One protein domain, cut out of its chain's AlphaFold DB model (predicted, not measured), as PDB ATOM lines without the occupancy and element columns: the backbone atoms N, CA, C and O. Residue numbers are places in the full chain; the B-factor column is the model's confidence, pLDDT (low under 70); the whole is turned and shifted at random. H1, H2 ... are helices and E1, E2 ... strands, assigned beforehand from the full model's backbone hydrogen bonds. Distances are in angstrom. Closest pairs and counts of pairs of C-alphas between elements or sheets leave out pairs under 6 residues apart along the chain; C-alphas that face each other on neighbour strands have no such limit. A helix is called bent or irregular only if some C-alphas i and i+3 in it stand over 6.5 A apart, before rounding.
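This is residues 228 to 378 of the 614 residues of the protein "Hypothetical protein" of Haptolina ericina (UniProt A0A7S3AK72). Three helices make the core: H5 and H6 side by side, running opposite ways, with H3 set crosswise to both, their centres in a triangle. A two-strand parallel sheet packs on this core, E1 next to H3 and E2 next to H5, while the hairpin E3 E4 makes one far end of the domain and the short H1 the other, joined to H2 by a long loop. The printed part has 151 residues with six named helices and four named strands, in the order H1 H2 E1 H3 H4 E2 H5 E3 E4 H6; the class is mixed, helices and strands. It is compact by its radius of gyration of the C-alphas, 16.6 A, with an elongated outline spanning 58 by 33 by 29 A. Residues 253 to 259, of which 254 to 259 belong to H2, stick out.

H1 is residues 228 to 232 and begins at C-alpha 228, (-41.721, -29.712, -26.519). H2 is residues 254 to 264, 15.7 A long. E1, residues 269 to 273, is 12.7 A long, and H3, residues 275 to 287, is 19.1 A long. H3 is irregular: C-alphas 276 and 279 are 8.9 A apart, and its line is a rough one. H4 is residues 291 to 294, and E2 is residues 298 to 302, 13.3 A long. H5, residues 312 to 325, is 20.1 A long and begins at C-alpha 312, (-52.321, -58.156, -32.095). E3 is residues 333 to 336 and E4 is residues 341 to 344. H6, residues 351 to 367, is the longest helix at 24.2 A and ends at C-alpha 367, (-41.593, -52.727, -33.775).

H5 and H6 touch at a shallow tilt of 27 degrees, opposite ways, closest at the C-alphas of Phe 318 and Val 360, 7.4 A. H3 touches H5 with residues 278 to 279 alone, about perpendicular at 89 degrees; the closest C-alphas are those of Leu 278 and Leu 321, 6.1 A. H3 touches H6 with residues 279 to 283 alone, about perpendicular at 88 degrees; the closest C-alphas are those of Leu 283 and Leu 356, 6.9 A. E1, H3 H4 and E2 form a strand-helix-strand unit, two parallel neighbour strands with helices between them, and its crossover is right-handed. E1 and E2 are parallel at 22 degrees, with N 271 and O 299 2.9 A apart, within hydrogen-bond range. The closest C-alphas of E1 and H3 are those of Val 273 and Asp 281, 5.4 A; those of E2 and H5 are Val 300 and Arg 314, 5.7 A. H2 and H4 are close but not clearly touching, with the C-alphas of Lys 264 and Glu 293 7.9 A apart. E3 and E4 are an antiparallel hairpin at 143 degrees, with N 334 and O 343 2.8 A apart, within hydrogen-bond range; both strands are apart from H3. H1 is apart from H2 and H6, among others. Each O i to N i+4 pair is within hydrogen-bond range in H1, H2, H5 and H6, against 7 of 9 in H3; H4 is too short for such a pair.

The two C-alphas farthest apart are those of Ser 232 and Glu 338, 58.6 A. The printed part has no cut. The link from H1 to H2, residues 233 to 253, is long; E2 to H5, H5 to E3 and E4 to H6 are short but not tight, and the other links are tight. The mean pLDDT of the printed part is 83.6; residues 244 to 262 and 309 to 310 are under 70.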
ATOM      1  N   HIS A 228     -42.389 -31.007 -26.485       86.06
ATOM      2  CA  HIS A 228     -41.721 -29.712 -26.519       86.06
ATOM      3  C   HIS A 228     -42.416 -28.736 -27.473       86.06
ATOM      4  O   HIS A 228     -42.633 -27.585 -27.101       86.06
ATOM      5  N   GLU A 229     -42.813 -29.187 -28.664       86.31
ATOM      6  CA  GLU A 229     -43.587 -28.385 -29.617       86.31
ATOM      7  C   GLU A 229     -44.933 -27.946 -29.022       86.31
ATOM      8  O   GLU A 229     -45.283 -26.772 -29.102       86.31
ATOM      9  N   GLN A 230     -45.653 -28.845 -28.345       85.06
ATOM     10  CA  GLN A 230     -46.927 -28.518 -27.691       85.06
ATOM     11  C   GLN A 230     -46.787 -27.482 -26.572       85.06
ATOM     12  O   GLN A 230     -47.659 -26.629 -26.412       85.06
ATOM     13  N   LEU A 231     -45.706 -27.551 -25.789       87.81
ATOM     14  CA  LEU A 231     -45.468 -26.636 -24.670       87.81
ATOM     15  C   LEU A 231     -44.897 -25.283 -25.115       87.81
ATOM     16  O   LEU A 231     -45.223 -24.258 -24.524       87.81
ATOM     17  N   SER A 232     -44.021 -25.279 -26.123       87.75
ATOM     18  CA  SER A 232     -43.326 -24.074 -26.596       87.75
ATOM     19  C   SER A 232     -44.053 -23.352 -27.732       87.75
ATOM     20  O   SER A 232     -43.790 -22.174 -27.965       87.75
ATOM     21  N   GLY A 233     -44.937 -24.044 -28.457       83.00
ATOM     22  CA  GLY A 233     -45.534 -23.572 -29.707       83.00
ATOM     23  C   GLY A 233     -44.552 -23.507 -30.883       83.00
ATOM     24  O   GLY A 233     -44.911 -22.991 -31.941       83.00
ATOM     25  N   VAL A 234     -43.314 -23.992 -30.714       79.75
ATOM     26  CA  VAL A 234     -42.259 -23.956 -31.734       79.75
ATOM     27  C   VAL A 234     -42.035 -25.360 -32.284       79.75
ATOM     28  O   VAL A 234     -41.542 -26.245 -31.584       79.75
ATOM     29  N   ALA A 235     -42.370 -25.548 -33.560       71.31
ATOM     30  CA  ALA A 235     -42.122 -26.799 -34.262       71.31
ATOM     31  C   ALA A 235     -40.626 -26.942 -34.602       71.31
ATOM     32  O   ALA A 235     -40.039 -26.018 -35.182       71.31
ATOM     33  N   PRO A 236     -39.981 -28.079 -34.280       72.06
ATOM     34  CA  PRO A 236     -38.638 -28.358 -34.766       72.06
ATOM     35  C   PRO A 236     -38.648 -28.522 -36.297       72.06
ATOM     36  O   PRO A 236     -39.672 -28.894 -36.876       72.06
ATOM     37  N   PRO A 237     -37.517 -28.281 -36.982       74.69
ATOM     38  CA  PRO A 237     -37.419 -28.550 -38.410       74.69
ATOM     39  C   PRO A 237     -37.623 -30.047 -38.661       74.69
ATOM     40  O   PRO A 237     -36.773 -30.871 -38.322       74.69
ATOM     41  N   THR A 238     -38.758 -30.403 -39.255       73.25
ATOM     42  CA  THR A 238     -39.105 -31.782 -39.602       73.25
ATOM     43  C   THR A 238     -39.186 -31.944 -41.112       73.25
ATOM     44  O   THR A 238     -39.629 -31.063 -41.852       73.25
ATOM     45  N   ARG A 239     -38.718 -33.095 -41.597       81.88
ATOM     46  CA  ARG A 239     -38.798 -33.457 -43.011       81.88
ATOM     47  C   ARG A 239     -40.150 -34.118 -43.274       81.88
ATOM     48  O   ARG A 239     -40.502 -35.073 -42.585       81.88
ATOM     49  N   GLN A 240     -40.887 -33.636 -44.274       82.75
ATOM     50  CA  GLN A 240     -42.065 -34.349 -44.775       82.75
ATOM     51  C   GLN A 240     -41.652 -35.637 -45.485       82.75
ATOM     52  O   GLN A 240     -40.604 -35.696 -46.141       82.75
ATOM     53  N   VAL A 241     -42.492 -36.658 -45.373       80.19
ATOM     54  CA  VAL A 241     -42.321 -37.895 -46.127       80.19
ATOM     55  C   VAL A 241     -42.634 -37.603 -47.588       80.19
ATOM     56  O   VAL A 241     -43.735 -37.200 -47.950       80.19
ATOM     57  N   LEU A 242     -41.628 -37.769 -48.443       79.50
ATOM     58  CA  LEU A 242     -41.761 -37.531 -49.875       79.50
ATOM     59  C   LEU A 242     -41.995 -38.861 -50.581       79.50
ATOM     60  O   LEU A 242     -41.030 -39.575 -50.892       79.50
ATOM     61  N   LEU A 243     -43.267 -39.154 -50.846       78.12
ATOM     62  CA  LEU A 243     -43.647 -40.255 -51.720       78.12
ATOM     63  C   LEU A 243     -43.178 -39.981 -53.161       78.12
ATOM     64  O   LEU A 243     -43.175 -38.821 -53.589       78.12
ATOM     65  N   PRO A 244     -42.777 -41.021 -53.917       63.34
ATOM     66  CA  PRO A 244     -42.363 -40.887 -55.316       63.34
ATOM     67  C   PRO A 244     -43.434 -40.271 -56.238       63.34
ATOM     68  O   PRO A 244     -43.085 -39.594 -57.202       63.34
ATOM     69  N   ALA A 245     -44.722 -40.405 -55.901       60.06
ATOM     70  CA  ALA A 245     -45.837 -39.783 -56.613       60.06
ATOM     71  C   ALA A 245     -46.716 -38.936 -55.673       60.06
ATOM     72  O   ALA A 245     -47.013 -39.329 -54.543       60.06
ATOM     73  N   LYS A 246     -47.168 -37.764 -56.147       50.28
ATOM     74  CA  LYS A 246     -48.151 -36.933 -55.431       50.28
ATOM     75  C   LYS A 246     -49.536 -37.567 -55.556       50.28
ATOM     76  O   LYS A 246     -50.235 -37.316 -56.535       50.28
ATOM     77  N   ARG A 247     -49.953 -38.336 -54.552       55.94
ATOM     78  CA  ARG A 247     -51.353 -38.741 -54.402       55.94
ATOM     79  C   ARG A 247     -52.148 -37.588 -53.777       55.94
ATOM     80  O   ARG A 247     -51.720 -36.966 -52.809       55.94
ATOM     81  N   ARG A 248     -53.283 -37.246 -54.387       48.00
ATOM     82  CA  ARG A 248     -54.320 -36.408 -53.772       48.00
ATOM     83  C   ARG A 248     -55.466 -37.341 -53.438       48.00
ATOM     84  O   ARG A 248     -56.240 -37.656 -54.338       48.00
ATOM     85  N   SER A 249     -55.587 -37.771 -52.190       52.34
ATOM     86  CA  SER A 249     -56.826 -38.409 -51.771       52.34
ATOM     87  C   SER A 249     -57.815 -37.372 -51.251       52.34
ATOM     88  O   SER A 249     -57.474 -36.397 -50.584       52.34
ATOM     89  N   SER A 250     -59.063 -37.568 -51.664       51.62
ATOM     90  CA  SER A 250     -60.230 -36.720 -51.405       51.62
ATOM     91  C   SER A 250     -61.071 -37.257 -50.235       51.62
ATOM     92  O   SER A 250     -62.226 -36.864 -50.078       51.62
ATOM     93  N   TRP A 251     -60.548 -38.220 -49.470       56.28
ATOM     94  CA  TRP A 251     -61.363 -39.055 -48.584       56.28
ATOM     95  C   TRP A 251     -61.545 -38.494 -47.166       56.28
ATOM     96  O   TRP A 251     -62.465 -38.904 -46.458       56.28
ATOM     97  N   LEU A 252     -60.740 -37.514 -46.749       54.81
ATOM     98  CA  LEU A 252     -60.936 -36.876 -45.450       54.81
ATOM     99  C   LEU A 252     -62.235 -36.057 -45.466       54.81
ATOM    100  O   LEU A 252     -62.287 -34.918 -45.922       54.81
ATOM    101  N   SER A 253     -63.310 -36.646 -44.946       55.44
ATOM    102  CA  SER A 253     -64.507 -35.891 -44.590       55.44
ATOM    103  C   SER A 253     -64.144 -34.859 -43.506       55.44
ATOM    104  O   SER A 253     -63.239 -35.114 -42.706       55.44
ATOM    105  N   PRO A 254     -64.865 -33.730 -43.363       55.69
ATOM    106  CA  PRO A 254     -64.528 -32.694 -42.373       55.69
ATOM    107  C   PRO A 254     -64.436 -33.198 -40.917       55.69
ATOM    108  O   PRO A 254     -63.761 -32.600 -40.079       55.69
ATOM    109  N   GLY A 255     -65.122 -34.303 -40.588       58.25
ATOM    110  CA  GLY A 255     -65.001 -34.986 -39.294       58.25
ATOM    111  C   GLY A 255     -63.667 -35.720 -39.112       58.25
ATOM    112  O   GLY A 255     -63.056 -35.613 -38.047       58.25
ATOM    113  N   HIS A 256     -63.181 -36.393 -40.159       63.75
ATOM    114  CA  HIS A 256     -61.877 -37.059 -40.180       63.75
ATOM    115  C   HIS A 256     -60.726 -36.064 -40.148       63.75
ATOM    116  O   HIS A 256     -59.765 -36.306 -39.430       63.75
ATOM    117  N   GLU A 257     -60.837 -34.916 -40.824       63.38
ATOM    118  CA  GLU A 257     -59.812 -33.863 -40.751       63.38
ATOM    119  C   GLU A 257     -59.605 -33.371 -39.314       63.38
ATOM    120  O   GLU A 257     -58.473 -33.211 -38.864       63.38
ATOM    121  N   ARG A 258     -60.692 -33.179 -38.553       62.34
ATOM    122  CA  ARG A 258     -60.620 -32.752 -37.145       62.34
ATOM    123  C   ARG A 258     -60.014 -33.822 -36.239       62.34
ATOM    124  O   ARG A 258     -59.276 -33.472 -35.320       62.34
ATOM    125  N   MET A 259     -60.320 -35.097 -36.484       66.94
ATOM    126  CA  MET A 259     -59.702 -36.211 -35.759       66.94
ATOM    127  C   MET A 259     -58.218 -36.344 -36.100       66.94
ATOM    128  O   MET A 259     -57.406 -36.373 -35.183       66.94
ATOM    129  N   ALA A 260     -57.855 -36.318 -37.383       67.50
ATOM    130  CA  ALA A 260     -56.468 -36.362 -37.837       67.50
ATOM    131  C   ALA A 260     -55.643 -35.206 -37.243       67.50
ATOM    132  O   ALA A 260     -54.516 -35.405 -36.797       67.50
ATOM    133  N   LEU A 261     -56.219 -34.000 -37.148       67.38
ATOM    134  CA  LEU A 261     -55.561 -32.856 -36.509       67.38
ATOM    135  C   LEU A 261     -55.325 -33.073 -35.005       67.38
ATOM    136  O   LEU A 261     -54.280 -32.686 -34.487       67.38
ATOM    137  N   ALA A 262     -56.280 -33.694 -34.306       66.94
ATOM    138  CA  ALA A 262     -56.125 -34.053 -32.898       66.94
ATOM    139  C   ALA A 262     -55.088 -35.177 -32.703       66.94
ATOM    140  O   ALA A 262     -54.340 -35.170 -31.726       66.94
ATOM    141  N   GLU A 263     -55.011 -36.113 -33.651       75.00
ATOM    142  CA  GLU A 263     -54.074 -37.240 -33.646       75.00
ATOM    143  C   GLU A 263     -52.625 -36.814 -33.936       75.00
ATOM    144  O   GLU A 263     -51.710 -37.430 -33.396       75.00
ATOM    145  N   LYS A 264     -52.379 -35.713 -34.665       70.31
ATOM    146  CA  LYS A 264     -51.015 -35.166 -34.856       70.31
ATOM    147  C   LYS A 264     -50.310 -34.819 -33.540       70.31
ATOM    148  O   LYS A 264     -49.099 -34.978 -33.411       70.31
ATOM    149  N   GLY A 265     -51.075 -34.416 -32.523       74.81
ATOM    150  CA  GLY A 265     -50.567 -34.172 -31.173       74.81
ATOM    151  C   GLY A 265     -50.360 -35.434 -30.324       74.81
ATOM    152  O   GLY A 265     -49.936 -35.331 -29.173       74.81
ATOM    153  N   ALA A 266     -50.671 -36.623 -30.839       84.00
ATOM    154  CA  ALA A 266     -50.561 -37.850 -30.068       84.00
ATOM    155  C   ALA A 266     -49.089 -38.261 -29.847       84.00
ATOM    156  O   ALA A 266     -48.220 -38.011 -30.694       84.00
ATOM    157  N   PRO A 267     -48.800 -38.969 -28.737       86.81
ATOM    158  CA  PRO A 267     -47.487 -39.568 -28.494       86.81
ATOM    159  C   PRO A 267     -47.234 -40.822 -29.352       86.81
ATOM    160  O   PRO A 267     -46.208 -41.474 -29.191       86.81
ATOM    161  N   TYR A 268     -48.149 -41.177 -30.252       89.12
ATOM    162  CA  TYR A 268     -48.071 -42.352 -31.117       89.12
ATOM    163  C   TYR A 268     -48.122 -41.929 -32.580       89.12
ATOM    164  O   TYR A 268     -48.719 -40.903 -32.907       89.12
ATOM    165  N   PHE A 269     -47.549 -42.752 -33.452       90.75
ATOM    166  CA  PHE A 269     -47.864 -42.705 -34.871       90.75
ATOM    167  C   PHE A 269     -49.162 -43.484 -35.077       90.75
ATOM    168  O   PHE A 269     -49.168 -44.713 -34.981       90.75
ATOM    169  N   ILE A 270     -50.270 -42.768 -35.259       89.50
ATOM    170  CA  ILE A 270     -51.587 -43.386 -35.425       89.50
ATOM    171  C   ILE A 270     -51.811 -43.641 -36.910       89.50
ATOM    172  O   ILE A 270     -51.940 -42.703 -37.692       89.50
ATOM    173  N   LEU A 271     -51.884 -44.917 -37.275       90.25
ATOM    174  CA  LEU A 271     -52.255 -45.349 -38.612       90.25
ATOM    175  C   LEU A 271     -53.700 -45.847 -38.582       90.25
ATOM    176  O   LEU A 271     -53.994 -46.925 -38.062       90.25
ATOM    177  N   ARG A 272     -54.613 -45.025 -39.097       90.00
ATOM    178  CA  ARG A 272     -56.037 -45.350 -39.177       90.00
ATOM    179  C   ARG A 272     -56.358 -45.837 -40.582       90.00
ATOM    180  O   ARG A 272     -56.138 -45.098 -41.534       90.00
ATOM    181  N   VAL A 273     -56.866 -47.060 -40.692       92.38
ATOM    182  CA  VAL A 273     -57.071 -47.736 -41.980       92.38
ATOM    183  C   VAL A 273     -58.408 -48.466 -42.020       92.38
ATOM    184  O   VAL A 273     -58.920 -48.923 -40.994       92.38
ATOM    185  N   ARG A 274     -58.969 -48.609 -43.217       91.81
ATOM    186  CA  ARG A 274     -60.107 -49.487 -43.499       91.81
ATOM    187  C   ARG A 274     -59.594 -50.813 -44.043       91.81
ATOM    188  O   ARG A 274     -58.678 -50.829 -44.862       91.81
ATOM    189  N   ARG A 275     -60.214 -51.924 -43.633       90.25
ATOM    190  CA  ARG A 275     -59.812 -53.276 -44.071       90.25
ATOM    191  C   ARG A 275     -59.806 -53.432 -45.592       90.25
ATOM    192  O   ARG A 275     -58.902 -54.058 -46.127       90.25
ATOM    193  N   ASP A 276     -60.752 -52.795 -46.274       89.50
ATOM    194  CA  ASP A 276     -60.880 -52.889 -47.732       89.50
ATOM    195  C   ASP A 276     -59.981 -51.897 -48.500       89.50
ATOM    196  O   ASP A 276     -59.975 -51.906 -49.725       89.50
ATOM    197  N   HIS A 277     -59.256 -51.003 -47.809       90.19
ATOM    198  CA  HIS A 277     -58.456 -49.925 -48.419       90.19
ATOM    199  C   HIS A 277     -57.080 -49.769 -47.743       90.19
ATOM    200  O   HIS A 277     -56.579 -48.656 -47.586       90.19
ATOM    201  N   LEU A 278     -56.460 -50.875 -47.316       92.12
ATOM    202  CA  LEU A 278     -55.224 -50.851 -46.521       92.12
ATOM    203  C   LEU A 278     -54.082 -50.100 -47.205       92.12
ATOM    204  O   LEU A 278     -53.437 -49.269 -46.565       92.12
ATOM    205  N   VAL A 279     -53.821 -50.395 -48.483       91.75
ATOM    206  CA  VAL A 279     -52.717 -49.787 -49.243       91.75
ATOM    207  C   VAL A 279     -52.939 -48.285 -49.411       91.75
ATOM    208  O   VAL A 279     -52.065 -47.497 -49.049       91.75
ATOM    209  N   ASP A 280     -54.116 -47.884 -49.897       89.81
ATOM    210  CA  ASP A 280     -54.443 -46.478 -50.143       89.81
ATOM    211  C   ASP A 280     -54.425 -45.655 -48.849       89.81
ATOM    212  O   ASP A 280     -53.735 -44.637 -48.782       89.81
ATOM    213  N   ASP A 281     -55.101 -46.128 -47.794       91.25
ATOM    214  CA  ASP A 281     -55.161 -45.426 -46.508       91.25
ATOM    215  C   ASP A 281     -53.761 -45.320 -45.869       91.25
ATOM    216  O   ASP A 281     -53.414 -44.290 -45.281       91.25
ATOM    217  N   SER A 282     -52.920 -46.350 -46.025       92.62
ATOM    218  CA  SER A 282     -51.531 -46.320 -45.552       92.62
ATOM    219  C   SER A 282     -50.696 -45.294 -46.316       92.62
ATOM    220  O   SER A 282     -50.013 -44.480 -45.695       92.62
ATOM    221  N   LEU A 283     -50.752 -45.284 -47.653       90.31
ATOM    222  CA  LEU A 283     -50.034 -44.303 -48.476       90.31
ATOM    223  C   LEU A 283     -50.475 -42.872 -48.165       90.31
ATOM    224  O   LEU A 283     -49.636 -41.975 -48.040       90.31
ATOM    225  N   ASP A 284     -51.774 -42.659 -47.991       86.31
ATOM    226  CA  ASP A 284     -52.331 -41.355 -47.661       86.31
ATOM    227  C   ASP A 284     -51.848 -40.864 -46.298       86.31
ATOM    228  O   ASP A 284     -51.349 -39.738 -46.196       86.31
ATOM    229  N   ALA A 285     -51.918 -41.713 -45.269       86.62
ATOM    230  CA  ALA A 285     -51.423 -41.385 -43.938       86.62
ATOM    231  C   ALA A 285     -49.925 -41.046 -43.962       86.62
ATOM    232  O   ALA A 285     -49.494 -40.063 -43.354       86.62
ATOM    233  N   LEU A 286     -49.127 -41.799 -44.723       87.19
ATOM    234  CA  LEU A 286     -47.698 -41.537 -44.883       87.19
ATOM    235  C   LEU A 286     -47.427 -40.209 -45.586       87.19
ATOM    236  O   LEU A 286     -46.577 -39.447 -45.131       87.19
ATOM    237  N   SER A 287     -48.167 -39.899 -46.652       84.75
ATOM    238  CA  SER A 287     -48.007 -38.653 -47.413       84.75
ATOM    239  C   SER A 287     -48.266 -37.392 -46.580       84.75
ATOM    240  O   SER A 287     -47.721 -36.326 -46.866       84.75
ATOM    241  N   GLN A 288     -49.088 -37.515 -45.536       83.38
ATOM    242  CA  GLN A 288     -49.468 -36.427 -44.636       83.38
ATOM    243  C   GLN A 288     -48.587 -36.348 -43.382       83.38
ATOM    244  O   GLN A 288     -48.746 -35.412 -42.588       83.38
ATOM    245  N   SER A 289     -47.674 -37.309 -43.221       87.12
ATOM    246  CA  SER A 289     -46.817 -37.462 -42.052       87.12
ATOM    247  C   SER A 289     -45.418 -36.898 -42.286       87.12
ATOM    248  O   SER A 289     -44.869 -36.854 -43.391       87.12
ATOM    249  N   THR A 290     -44.802 -36.477 -41.197       88.62
ATOM    250  CA  THR A 290     -43.382 -36.155 -41.112       88.62
ATOM    251  C   THR A 290     -42.579 -37.385 -40.701       88.62
ATOM    252  O   THR A 290     -43.091 -38.319 -40.083       88.62
ATOM    253  N   VAL A 291     -41.278 -37.376 -40.992       88.25
ATOM    254  CA  VAL A 291     -40.372 -38.448 -40.544       88.25
ATOM    255  C   VAL A 291     -40.363 -38.562 -39.015       88.25
ATOM    256  O   VAL A 291     -40.324 -39.666 -38.480       88.25
ATOM    257  N   ALA A 292     -40.461 -37.434 -38.304       87.56
ATOM    258  CA  ALA A 292     -40.541 -37.429 -36.847       87.56
ATOM    259  C   ALA A 292     -41.794 -38.165 -36.347       87.56
ATOM    260  O   ALA A 292     -41.694 -38.952 -35.409       87.56
ATOM    261  N   GLU A 293     -42.950 -37.970 -36.986       89.12
ATOM    262  CA  GLU A 293     -44.181 -38.684 -36.628       89.12
ATOM    263  C   GLU A 293     -44.044 -40.192 -36.829       89.12
ATOM    264  O   GLU A 293     -44.380 -40.925 -35.907       89.12
ATOM    265  N   ILE A 294     -43.481 -40.656 -37.950       90.38
ATOM    266  CA  ILE A 294     -43.297 -42.096 -38.228       90.38
ATOM    267  C   ILE A 294     -42.380 -42.773 -37.197       90.38
ATOM    268  O   ILE A 294     -42.573 -43.943 -36.875       90.38
ATOM    269  N   LEU A 295     -41.406 -42.042 -36.648       91.00
ATOM    270  CA  LEU A 295     -40.503 -42.549 -35.609       91.00
ATOM    271  C   LEU A 295     -41.176 -42.724 -34.238       91.00
ATOM    272  O   LEU A 295     -40.565 -43.288 -33.335       91.00
ATOM    273  N   LYS A 296     -42.409 -42.246 -34.030       91.25
ATOM    274  CA  LYS A 296     -43.157 -42.513 -32.790       91.25
ATOM    275  C   LYS A 296     -43.571 -43.995 -32.731       91.25
ATOM    276  O   LYS A 296     -43.651 -44.655 -33.766       91.25
ATOM    277  N   PRO A 297     -43.900 -44.541 -31.544       90.19
ATOM    278  CA  PRO A 297     -44.438 -45.895 -31.463       90.19
ATOM    279  C   PRO A 297     -45.704 -46.035 -32.318       90.19
ATOM    280  O   PRO A 297     -46.631 -45.227 -32.193       90.19
ATOM    281  N   LEU A 298     -45.735 -47.057 -33.176       91.19
ATOM    282  CA  LEU A 298     -46.854 -47.322 -34.076       91.19
ATOM    283  C   LEU A 298     -48.074 -47.784 -33.278       91.19
ATOM    284  O   LEU A 298     -47.959 -48.665 -32.419       91.19
ATOM    285  N   ARG A 299     -49.238 -47.230 -33.617       90.12
ATOM    286  CA  ARG A 299     -50.555 -47.686 -33.178       90.12
ATOM    287  C   ARG A 299     -51.466 -47.787 -34.393       90.12
ATOM    288  O   ARG A 299     -51.687 -46.787 -35.071       90.12
ATOM    289  N   VAL A 300     -52.020 -48.970 -34.633       90.88
ATOM    290  CA  VAL A 300     -52.953 -49.182 -35.748       90.88
ATOM    291  C   VAL A 300     -54.392 -49.148 -35.241       90.88
ATOM    292  O   VAL A 300     -54.690 -49.658 -34.161       90.88
ATOM    293  N   ILE A 301     -55.283 -48.512 -36.004       90.19
ATOM    294  CA  ILE A 301     -56.718 -48.440 -35.716       90.19
ATOM    295  C   ILE A 301     -57.493 -48.827 -36.975       90.19
ATOM    296  O   ILE A 301     -57.479 -48.086 -37.959       90.19
ATOM    297  N   PHE A 302     -58.216 -49.945 -36.918       91.12
ATOM    298  CA  PHE A 302     -59.217 -50.274 -37.927       91.12
ATOM    299  C   PHE A 302     -60.463 -49.410 -37.729       91.12
ATOM    300  O   PHE A 302     -61.008 -49.311 -36.626       91.12
ATOM    301  N   GLU A 303     -60.896 -48.722 -38.783       87.88
ATOM    302  CA  GLU A 303     -62.074 -47.864 -38.702       87.88
ATOM    303  C   GLU A 303     -63.338 -48.676 -38.370       87.88
ATOM    304  O   GLU A 303     -63.615 -49.699 -38.984       87.88
ATOM    305  N   GLY A 304     -64.117 -48.208 -37.387       84.25
ATOM    306  CA  GLY A 304     -65.339 -48.885 -36.935       84.25
ATOM    307  C   GLY A 304     -65.116 -50.014 -35.922       84.25
ATOM    308  O   GLY A 304     -66.093 -50.526 -35.380       84.25
ATOM    309  N   GLU A 305     -63.865 -50.352 -35.596       84.44
ATOM    310  CA  GLU A 305     -63.527 -51.458 -34.698       84.44
ATOM    311  C   GLU A 305     -62.905 -50.942 -33.388       84.44
ATOM    312  O   GLU A 305     -61.764 -50.469 -33.372       84.44
ATOM    313  N   PRO A 306     -63.627 -51.004 -32.252       74.69
ATOM    314  CA  PRO A 306     -63.070 -50.621 -30.962       74.69
ATOM    315  C   PRO A 306     -62.088 -51.699 -30.482       74.69
ATOM    316  O   PRO A 306     -62.467 -52.632 -29.781       74.69
ATOM    317  N   ALA A 307     -60.815 -51.561 -30.850       71.69
ATOM    318  CA  ALA A 307     -59.739 -52.438 -30.400       71.69
ATOM    319  C   ALA A 307     -58.693 -51.671 -29.574       71.69
ATOM    320  O   ALA A 307     -58.311 -50.541 -29.893       71.69
ATOM    321  N   ILE A 308     -58.214 -52.304 -28.499       70.56
ATOM    322  CA  ILE A 308     -57.023 -51.864 -27.766       70.56
ATOM    323  C   ILE A 308     -55.841 -52.637 -28.348       70.56
ATOM    324  O   ILE A 308     -55.793 -53.863 -28.288       70.56
ATOM    325  N   ASP A 309     -54.905 -51.914 -28.952       65.88
ATOM    326  CA  ASP A 309     -53.735 -52.502 -29.593       65.88
ATOM    327  C   ASP A 309     -52.688 -52.920 -28.546       65.88
ATOM    328  O   ASP A 309     -51.827 -52.133 -28.152       65.88
ATOM    329  N   GLU A 310     -52.764 -54.174 -28.093       68.19
ATOM    330  CA  GLU A 310     -51.716 -54.833 -27.295       68.19
ATOM    331  C   GLU A 310     -50.662 -55.542 -28.179       68.19
ATOM    332  O   GLU A 310     -49.883 -56.366 -27.703       68.19
ATOM    333  N   GLY A 311     -50.618 -55.233 -29.484       74.62
ATOM    334  CA  GLY A 311     -49.710 -55.823 -30.474       74.62
ATOM    335  C   GLY A 311     -50.395 -56.723 -31.507       74.62
ATOM    336  O   GLY A 311     -49.896 -56.829 -32.626       74.62
ATOM    337  N   GLY A 312     -51.550 -57.310 -31.174       81.44
ATOM    338  CA  GLY A 312     -52.321 -58.156 -32.095       81.44
ATOM    339  C   GLY A 312     -52.831 -57.394 -33.321       81.44
ATOM    340  O   GLY A 312     -52.696 -57.886 -34.435       81.44
ATOM    341  N   VAL A 313     -53.316 -56.160 -33.129       87.44
ATOM    342  CA  VAL A 313     -53.839 -55.309 -34.216       87.44
ATOM    343  C   VAL A 313     -52.725 -54.911 -35.186       87.44
ATOM    344  O   VAL A 313     -52.909 -54.975 -36.397       87.44
ATOM    345  N   ARG A 314     -51.530 -54.565 -34.679       88.38
ATOM    346  CA  ARG A 314     -50.358 -54.302 -35.540       88.38
ATOM    347  C   ARG A 314     -49.956 -55.525 -36.343       88.38
ATOM    348  O   ARG A 314     -49.694 -55.400 -37.533       88.38
ATOM    349  N   LYS A 315     -49.901 -56.691 -35.694       86.31
ATOM    350  CA  LYS A 315     -49.553 -57.945 -36.363       86.31
ATOM    351  C   LYS A 315     -50.545 -58.258 -37.485       86.31
ATOM    352  O   LYS A 315     -50.109 -58.561 -38.589       86.31
ATOM    353  N   GLU A 316     -51.841 -58.119 -37.215       88.00
ATOM    354  CA  GLU A 316     -52.902 -58.294 -38.212       88.00
ATOM    355  C   GLU A 316     -52.732 -57.337 -39.392       88.00
ATOM    356  O   GLU A 316     -52.727 -57.759 -40.543       88.00
ATOM    357  N   PHE A 317     -52.534 -56.050 -39.108       91.81
ATOM    358  CA  PHE A 317     -52.331 -55.034 -40.133       91.81
ATOM    359  C   PHE A 317     -51.148 -55.357 -41.050       91.81
ATOM    360  O   PHE A 317     -51.292 -55.293 -42.267       91.81
ATOM    361  N   PHE A 318     -50.000 -55.743 -40.483       92.12
ATOM    362  CA  PHE A 318     -48.839 -56.131 -41.281       92.12
ATOM    363  C   PHE A 318     -49.117 -57.356 -42.152       92.12
ATOM    364  O   PHE A 318     -48.694 -57.365 -43.304       92.12
ATOM    365  N   GLN A 319     -49.827 -58.360 -41.628       88.19
ATOM    366  CA  GLN A 319     -50.206 -59.552 -42.391       88.19
ATOM    367  C   GLN A 319     -51.103 -59.184 -43.575       88.19
ATOM    368  O   GLN A 319     -50.744 -59.464 -44.711       88.19
ATOM    369  N   LEU A 320     -52.204 -58.471 -43.324       90.94
ATOM    370  CA  LEU A 320     -53.157 -58.102 -44.374       90.94
ATOM    371  C   LEU A 320     -52.536 -57.184 -45.435       90.94
ATOM    372  O   LEU A 320     -52.787 -57.358 -46.625       90.94
ATOM    373  N   LEU A 321     -51.717 -56.214 -45.017       92.50
ATOM    374  CA  LEU A 321     -51.079 -55.284 -45.945       92.50
ATOM    375  C   LEU A 321     -50.042 -55.989 -46.828       92.50
ATOM    376  O   LEU A 321     -49.980 -55.725 -48.027       92.50
ATOM    377  N   VAL A 322     -49.235 -56.885 -46.249       91.25
ATOM    378  CA  VAL A 322     -48.281 -57.702 -47.010       91.25
ATOM    379  C   VAL A 322     -49.019 -58.632 -47.968       91.25
ATOM    380  O   VAL A 322     -48.682 -58.656 -49.147       91.25
ATOM    381  N   ASP A 323     -50.049 -59.338 -47.505       88.88
ATOM    382  CA  ASP A 323     -50.819 -60.245 -48.355       88.88
ATOM    383  C   ASP A 323     -51.421 -59.501 -49.556       88.88
ATOM    384  O   ASP A 323     -51.380 -60.021 -50.666       88.88
ATOM    385  N   GLN A 324     -51.909 -58.267 -49.367       90.56
ATOM    386  CA  GLN A 324     -52.441 -57.440 -50.453       90.56
ATOM    387  C   GLN A 324     -51.352 -56.961 -51.431       90.56
ATOM    388  O   GLN A 324     -51.521 -57.098 -52.638       90.56
ATOM    389  N   LEU A 325     -50.226 -56.429 -50.940       90.81
ATOM    390  CA  LEU A 325     -49.153 -55.862 -51.782       90.81
ATOM    391  C   LEU A 325     -48.431 -56.900 -52.661       90.81
ATOM    392  O   LEU A 325     -47.777 -56.530 -53.634       90.81
ATOM    393  N   PHE A 326     -48.522 -58.184 -52.314       90.75
ATOM    394  CA  PHE A 326     -47.887 -59.283 -53.047       90.75
ATOM    395  C   PHE A 326     -48.867 -60.057 -53.941       90.75
ATOM    396  O   PHE A 326     -48.487 -61.055 -54.554       90.75
ATOM    397  N   GLN A 327     -50.116 -59.595 -54.061       87.50
ATOM    398  CA  GLN A 327     -51.054 -60.133 -55.045       87.50
ATOM    399  C   GLN A 327     -50.571 -59.850 -56.470       87.50
ATOM    400  O   GLN A 327     -50.063 -58.770 -56.774       87.50
ATOM    401  N   ALA A 328     -50.797 -60.813 -57.365       82.81
ATOM    402  CA  ALA A 328     -50.412 -60.705 -58.772       82.81
ATOM    403  C   ALA A 328     -51.031 -59.478 -59.471       82.81
ATOM    404  O   ALA A 328     -50.402 -58.909 -60.361       82.81
ATOM    405  N   ASP A 329     -52.211 -59.033 -59.027       82.31
ATOM    406  CA  ASP A 329     -52.932 -57.880 -59.582       82.31
ATOM    407  C   ASP A 329     -52.165 -56.555 -59.440       82.31
ATOM    408  O   ASP A 329     -52.318 -55.669 -60.279       82.31
ATOM    409  N   PHE A 330     -51.299 -56.422 -58.428       82.31
ATOM    410  CA  PHE A 330     -50.418 -55.256 -58.287       82.31
ATOM    411  C   PHE A 330     -49.240 -55.286 -59.270       82.31
ATOM    412  O   PHE A 330     -48.615 -54.257 -59.525       82.31
ATOM    413  N   GLY A 331     -48.883 -56.462 -59.799       86.31
ATOM    414  CA  GLY A 331     -47.776 -56.627 -60.745       86.31
ATOM    415  C   GLY A 331     -46.412 -56.164 -60.219       86.31
ATOM    416  O   GLY A 331     -45.523 -55.882 -61.018       86.31
ATOM    417  N   MET A 332     -46.242 -56.038 -58.897       91.31
ATOM    418  CA  MET A 332     -45.028 -55.514 -58.255       91.31
ATOM    419  C   MET A 332     -43.918 -56.559 -58.143       91.31
ATOM    420  O   MET A 332     -42.741 -56.251 -58.341       91.31
ATOM    421  N   PHE A 333     -44.291 -57.795 -57.822       93.25
ATOM    422  CA  PHE A 333     -43.360 -58.894 -57.617       93.25
ATOM    423  C   PHE A 333     -43.794 -60.127 -58.402       93.25
ATOM    424  O   PHE A 333     -44.981 -60.403 -58.547       93.25
ATOM    425  N   GLU A 334     -42.813 -60.886 -58.868       90.44
ATOM    426  CA  GLU A 334     -42.995 -62.153 -59.561       90.44
ATOM    427  C   GLU A 334     -42.625 -63.294 -58.613       90.44
ATOM    428  O   GLU A 334     -41.539 -63.298 -58.027       90.44
ATOM    429  N   TRP A 335     -43.536 -64.253 -58.442       91.56
ATOM    430  CA  TRP A 335     -43.288 -65.465 -57.668       91.56
ATOM    431  C   TRP A 335     -42.599 -66.521 -58.530       91.56
ATOM    432  O   TRP A 335     -43.098 -66.882 -59.596       91.56
ATOM    433  N   SER A 336     -41.480 -67.057 -58.044       89.88
ATOM    434  CA  SER A 336     -40.820 -68.209 -58.652       89.88
ATOM    435  C   SER A 336     -41.132 -69.479 -57.867       89.88
ATOM    436  O   SER A 336     -40.716 -69.622 -56.719       89.88
ATOM    437  N   GLU A 337     -41.811 -70.431 -58.509       89.06
ATOM    438  CA  GLU A 337     -42.093 -71.753 -57.931       89.06
ATOM    439  C   GLU A 337     -40.818 -72.568 -57.666       89.06
ATOM    440  O   GLU A 337     -40.776 -73.369 -56.731       89.06
ATOM    441  N   GLU A 338     -39.762 -72.362 -58.465       88.25
ATOM    442  CA  GLU A 338     -38.507 -73.112 -58.342       88.25
ATOM    443  C   GLU A 338     -37.758 -72.746 -57.054       88.25
ATOM    444  O   GLU A 338     -37.330 -73.631 -56.311       88.25
ATOM    445  N   VAL A 339     -37.630 -71.445 -56.764       89.00
ATOM    446  CA  VAL A 339     -36.906 -70.945 -55.578       89.00
ATOM    447  C   VAL A 339     -37.822 -70.555 -54.418       89.00
ATOM    448  O   VAL A 339     -37.333 -70.253 -53.331       89.00
ATOM    449  N   ARG A 340     -39.146 -70.575 -54.624       89.12
ATOM    450  CA  ARG A 340     -40.175 -70.177 -53.649       89.12
ATOM    451  C   ARG A 340     -39.929 -68.795 -53.053       89.12
ATOM    452  O   ARG A 340     -40.006 -68.607 -51.838       89.12
ATOM    453  N   CYS A 341     -39.591 -67.845 -53.915       92.75
ATOM    454  CA  CYS A 341     -39.325 -66.464 -53.544       92.75
ATOM    455  C   CYS A 341     -39.978 -65.502 -54.536       92.75
ATOM    456  O   CYS A 341     -40.167 -65.820 -55.710       92.75
ATOM    457  N   TYR A 342     -40.260 -64.302 -54.045       94.25
ATOM    458  CA  TYR A 342     -40.631 -63.142 -54.833       94.25
ATOM    459  C   TYR A 342     -39.384 -62.405 -55.326       94.25
ATOM    460  O   TYR A 342     -38.411 -62.238 -54.585       94.25
ATOM    461  N   TRP A 343     -39.430 -61.903 -56.556       94.94
ATOM    462  CA  TRP A 343     -38.463 -60.939 -57.082       94.94
ATOM    463  C   TRP A 343     -39.178 -59.745 -57.714       94.94
ATOM    464  O   TRP A 343     -40.359 -59.826 -58.029       94.94
ATOM    465  N   PHE A 344     -38.493 -58.611 -57.845       94.38
ATOM    466  CA  PHE A 344     -39.085 -57.398 -58.409       94.38
ATOM    467  C   PHE A 344     -39.498 -57.618 -59.864       94.38
ATOM    468  O   PHE A 344     -38.694 -58.083 -60.671       94.38
ATOM    469  N   SER A 345     -40.721 -57.209 -60.200       90.50
ATOM    470  CA  SER A 345     -41.147 -57.090 -61.590       90.50
ATOM    471  C   SER A 345     -40.457 -55.874 -62.221       90.50
ATOM    472  O   SER A 345     -40.668 -54.748 -61.753       90.50
ATOM    473  N   PRO A 346     -39.671 -56.045 -63.298       83.56
ATOM    474  CA  PRO A 346     -39.032 -54.928 -63.996       83.56
ATOM    475  C   PRO A 346     -40.048 -54.033 -64.728       83.56
ATOM    476  O   PRO A 346     -39.704 -52.963 -65.220       83.56
ATOM    477  N   SER A 347     -41.307 -54.475 -64.822       80.25
ATOM    478  CA  SER A 347     -42.358 -53.823 -65.609       80.25
ATOM    479  C   SER A 347     -43.375 -53.059 -64.763       80.25
ATOM    480  O   SER A 347     -44.350 -52.540 -65.307       80.25
ATOM    481  N   SER A 348     -43.183 -53.014 -63.444       80.56
ATOM    482  CA  SER A 348     -44.093 -52.329 -62.529       80.56
ATOM    483  C   SER A 348     -43.870 -50.815 -62.527       80.56
ATOM    484  O   SER A 348     -42.734 -50.339 -62.502       80.56
ATOM    485  N   PHE A 349     -44.965 -50.053 -62.492       76.38
ATOM    486  CA  PHE A 349     -44.958 -48.587 -62.406       76.38
ATOM    487  C   PHE A 349     -45.318 -48.066 -60.995       76.38
ATOM    488  O   PHE A 349     -45.369 -46.854 -60.773       76.38
ATOM    489  N   GLU A 350     -45.523 -48.966 -60.029       80.56
ATOM    490  CA  GLU A 350     -46.067 -48.698 -58.687       80.56
ATOM    491  C   GLU A 350     -44.990 -48.220 -57.688       80.56
ATOM    492  O   GLU A 350     -44.671 -48.860 -56.681       80.56
ATOM    493  N   GLN A 351     -44.346 -47.083 -57.979       84.62
ATOM    494  CA  GLN A 351     -43.224 -46.585 -57.165       84.62
ATOM    495  C   GLN A 351     -43.616 -46.262 -55.708       84.62
ATOM    496  O   GLN A 351     -42.787 -46.402 -54.804       84.62
ATOM    497  N   ALA A 352     -44.842 -45.794 -55.447       89.81
ATOM    498  CA  ALA A 352     -45.268 -45.448 -54.086       89.81
ATOM    499  C   ALA A 352     -45.494 -46.705 -53.233       89.81
ATOM    500  O   ALA A 352     -45.180 -46.722 -52.045       89.81
ATOM    501  N   GLU A 353     -45.968 -47.765 -53.861       92.94
ATOM    502  CA  GLU A 353     -46.275 -49.057 -53.289       92.94
ATOM    503  C   GLU A 353     -44.970 -49.799 -52.983       92.94
ATOM    504  O   GLU A 353     -44.819 -50.315 -51.879       92.94
ATOM    505  N   PHE A 354     -43.956 -49.753 -53.862       94.94
ATOM    506  CA  PHE A 354     -42.617 -50.260 -53.518       94.94
ATOM    507  C   PHE A 354     -42.031 -49.530 -52.309       94.94
ATOM    508  O   PHE A 354     -41.502 -50.174 -51.400       94.94
ATOM    509  N   PHE A 355     -42.162 -48.198 -52.262       94.88
ATOM    510  CA  PHE A 355     -41.773 -47.415 -51.089       94.88
ATOM    511  C   PHE A 355     -42.528 -47.869 -49.832       94.88
ATOM    512  O   PHE A 355     -41.910 -48.015 -48.776       94.88
ATOM    513  N   LEU A 356     -43.834 -48.138 -49.933       94.38
ATOM    514  CA  LEU A 356     -44.631 -48.657 -48.825       94.38
ATOM    515  C   LEU A 356     -44.142 -50.032 -48.366       94.38
ATOM    516  O   LEU A 356     -43.961 -50.212 -47.167       94.38
ATOM    517  N   VAL A 357     -43.869 -50.969 -49.280       95.44
ATOM    518  CA  VAL A 357     -43.319 -52.291 -48.930       95.44
ATOM    519  C   VAL A 357     -42.009 -52.115 -48.165       95.44
ATOM    520  O   VAL A 357     -41.858 -52.648 -47.067       95.44
ATOM    521  N   GLY A 358     -41.086 -51.302 -48.684       95.56
ATOM    522  CA  GLY A 358     -39.831 -51.001 -47.998       95.56
ATOM    523  C   GLY A 358     -40.050 -50.452 -46.588       95.56
ATOM    524  O   GLY A 358     -39.449 -50.933 -45.627       95.56
ATOM    525  N   LEU A 359     -40.957 -49.483 -46.443       93.94
ATOM    526  CA  LEU A 359     -41.289 -48.897 -45.148       93.94
ATOM    527  C   LEU A 359     -41.928 -49.907 -44.190       93.94
ATOM    528  O   LEU A 359     -41.614 -49.886 -43.004       93.94
ATOM    529  N   VAL A 360     -42.798 -50.789 -44.680       93.62
ATOM    530  CA  VAL A 360     -43.428 -51.855 -43.893       93.62
ATOM    531  C   VAL A 360     -42.376 -52.797 -43.318       93.62
ATOM    532  O   VAL A 360     -42.433 -53.101 -42.128       93.62
ATOM    533  N   LEU A 361     -41.375 -53.190 -44.110       94.38
ATOM    534  CA  LEU A 361     -40.241 -53.977 -43.617       94.38
ATOM    535  C   LEU A 361     -39.473 -53.223 -42.522       94.38
ATOM    536  O   LEU A 361     -39.162 -53.797 -41.478       94.38
ATOM    537  N   GLY A 362     -39.215 -51.928 -42.725       93.00
ATOM    538  CA  GLY A 362     -38.573 -51.080 -41.719       93.00
ATOM    539  C   GLY A 362     -39.393 -50.964 -40.429       93.00
ATOM    540  O   GLY A 362     -38.853 -51.113 -39.335       93.00
ATOM    541  N   LEU A 363     -40.710 -50.763 -40.539       91.62
ATOM    542  CA  LEU A 363     -41.639 -50.688 -39.410       91.62
ATOM    543  C   LEU A 363     -41.718 -52.016 -38.655       91.62
ATOM    544  O   LEU A 363     -41.772 -52.003 -37.427       91.62
ATOM    545  N   ALA A 364     -41.705 -53.145 -39.360       90.50
ATOM    546  CA  ALA A 364     -41.721 -54.467 -38.754       90.50
ATOM    547  C   ALA A 364     -40.481 -54.678 -37.873       90.50
ATOM    548  O   ALA A 364     -40.618 -54.970 -36.685       90.50
ATOM    549  N   ILE A 365     -39.285 -54.372 -38.392       90.81
ATOM    550  CA  ILE A 365     -38.037 -54.379 -37.613       90.81
ATOM    551  C   ILE A 365     -38.132 -53.418 -36.418       90.81
ATOM    552  O   ILE A 365     -37.850 -53.801 -35.282       90.81
ATOM    553  N   TYR A 366     -38.554 -52.175 -36.665       89.44
ATOM    554  CA  TYR A 366     -38.634 -51.110 -35.660       89.44
ATOM    555  C   TYR A 366     -39.583 -51.452 -34.497       89.44
ATOM    556  O   TYR A 366     -39.373 -51.004 -33.370       89.44
ATOM    557  N   ASN A 367     -40.604 -52.277 -34.757       85.50
ATOM    558  CA  ASN A 367     -41.593 -52.727 -33.775       85.50
ATOM    559  C   ASN A 367     -41.384 -54.182 -33.305       85.50
ATOM    560  O   ASN A 367     -42.179 -54.669 -32.500       85.50
ATOM    561  N   GLY A 368     -40.339 -54.876 -33.765       86.06
ATOM    562  CA  GLY A 368     -40.052 -56.265 -33.388       86.06
ATOM    563  C   GLY A 368     -41.093 -57.279 -33.881       86.06
ATOM    564  O   GLY A 368     -41.369 -58.259 -33.188       86.06
ATOM    565  N   VAL A 369     -41.690 -57.035 -35.049       87.00
ATOM    566  CA  VAL A 369     -42.660 -57.915 -35.713       87.00
ATOM    567  C   VAL A 369     -41.971 -58.632 -36.874       87.00
ATOM    568  O   VAL A 369     -41.275 -57.997 -37.657       87.00
ATOM    569  N   ILE A 370     -42.182 -59.945 -36.994       89.38
ATOM    570  CA  ILE A 370     -41.749 -60.718 -38.167       89.38
ATOM    571  C   ILE A 370     -42.837 -60.711 -39.243       89.38
ATOM    572  O   ILE A 370     -44.030 -60.712 -38.928       89.38
ATOM    573  N   LEU A 371     -42.422 -60.739 -40.502       90.50
ATOM    574  CA  LEU A 371     -43.282 -60.761 -41.678       90.50
ATOM    575  C   LEU A 371     -43.184 -62.115 -42.378       90.50
ATOM    576  O   LEU A 371     -42.100 -62.677 -42.516       90.50
ATOM    577  N   ASN A 372     -44.311 -62.619 -42.873       87.31
ATOM    578  CA  ASN A 372     -44.343 -63.836 -43.678       87.31
ATOM    579  C   ASN A 372     -43.995 -63.521 -45.140       87.31
ATOM    580  O   ASN A 372     -44.856 -63.516 -46.016       87.31
ATOM    581  N   LEU A 373     -42.727 -63.195 -45.385       88.62
ATOM    582  CA  LEU A 373     -42.213 -62.804 -46.693       88.62
ATOM    583  C   LEU A 373     -41.131 -63.762 -47.167       88.62
ATOM    584  O   LEU A 373     -40.347 -64.286 -46.380       88.62
ATOM    585  N   HIS A 374     -41.076 -63.942 -48.480       88.75
ATOM    586  CA  HIS A 374     -40.163 -64.868 -49.130       88.75
ATOM    587  C   HIS A 374     -39.367 -64.110 -50.183       88.75
ATOM    588  O   HIS A 374     -39.795 -63.997 -51.325       88.75
ATOM    589  N   PHE A 375     -38.232 -63.551 -49.781       94.00
ATOM    590  CA  PHE A 375     -37.287 -62.908 -50.685       94.00
ATOM    591  C   PHE A 375     -35.981 -63.704 -50.730       94.00
ATOM    592  O   PHE A 375     -35.608 -64.300 -49.716       94.00
ATOM    593  N   PRO A 376     -35.260 -63.699 -51.865       93.94
ATOM    594  CA  PRO A 376     -33.957 -64.344 -51.938       93.94
ATOM    595  C   PRO A 376     -32.947 -63.625 -51.024       93.94
ATOM    596  O   PRO A 376     -33.023 -62.396 -50.884       93.94
ATOM    597  N   PRO A 377     -31.955 -64.336 -50.449       91.62
ATOM    598  CA  PRO A 377     -30.873 -63.736 -49.660       91.62
ATOM    599  C   PRO A 377     -30.176 -62.536 -50.333       91.62
ATOM    600  O   PRO A 377     -29.728 -61.596 -49.665       91.62
ATOM    601  N   LEU A 378     -30.122 -62.528 -51.667       94.25
ATOM    602  CA  LEU A 378     -29.694 -61.423 -52.521       94.25
ATOM    603  C   LEU A 378     -30.343 -60.081 -52.149       94.25
ATOM    604  O   LEU A 378     -29.655 -59.059 -52.159       94.25
TER     605      LEU A 378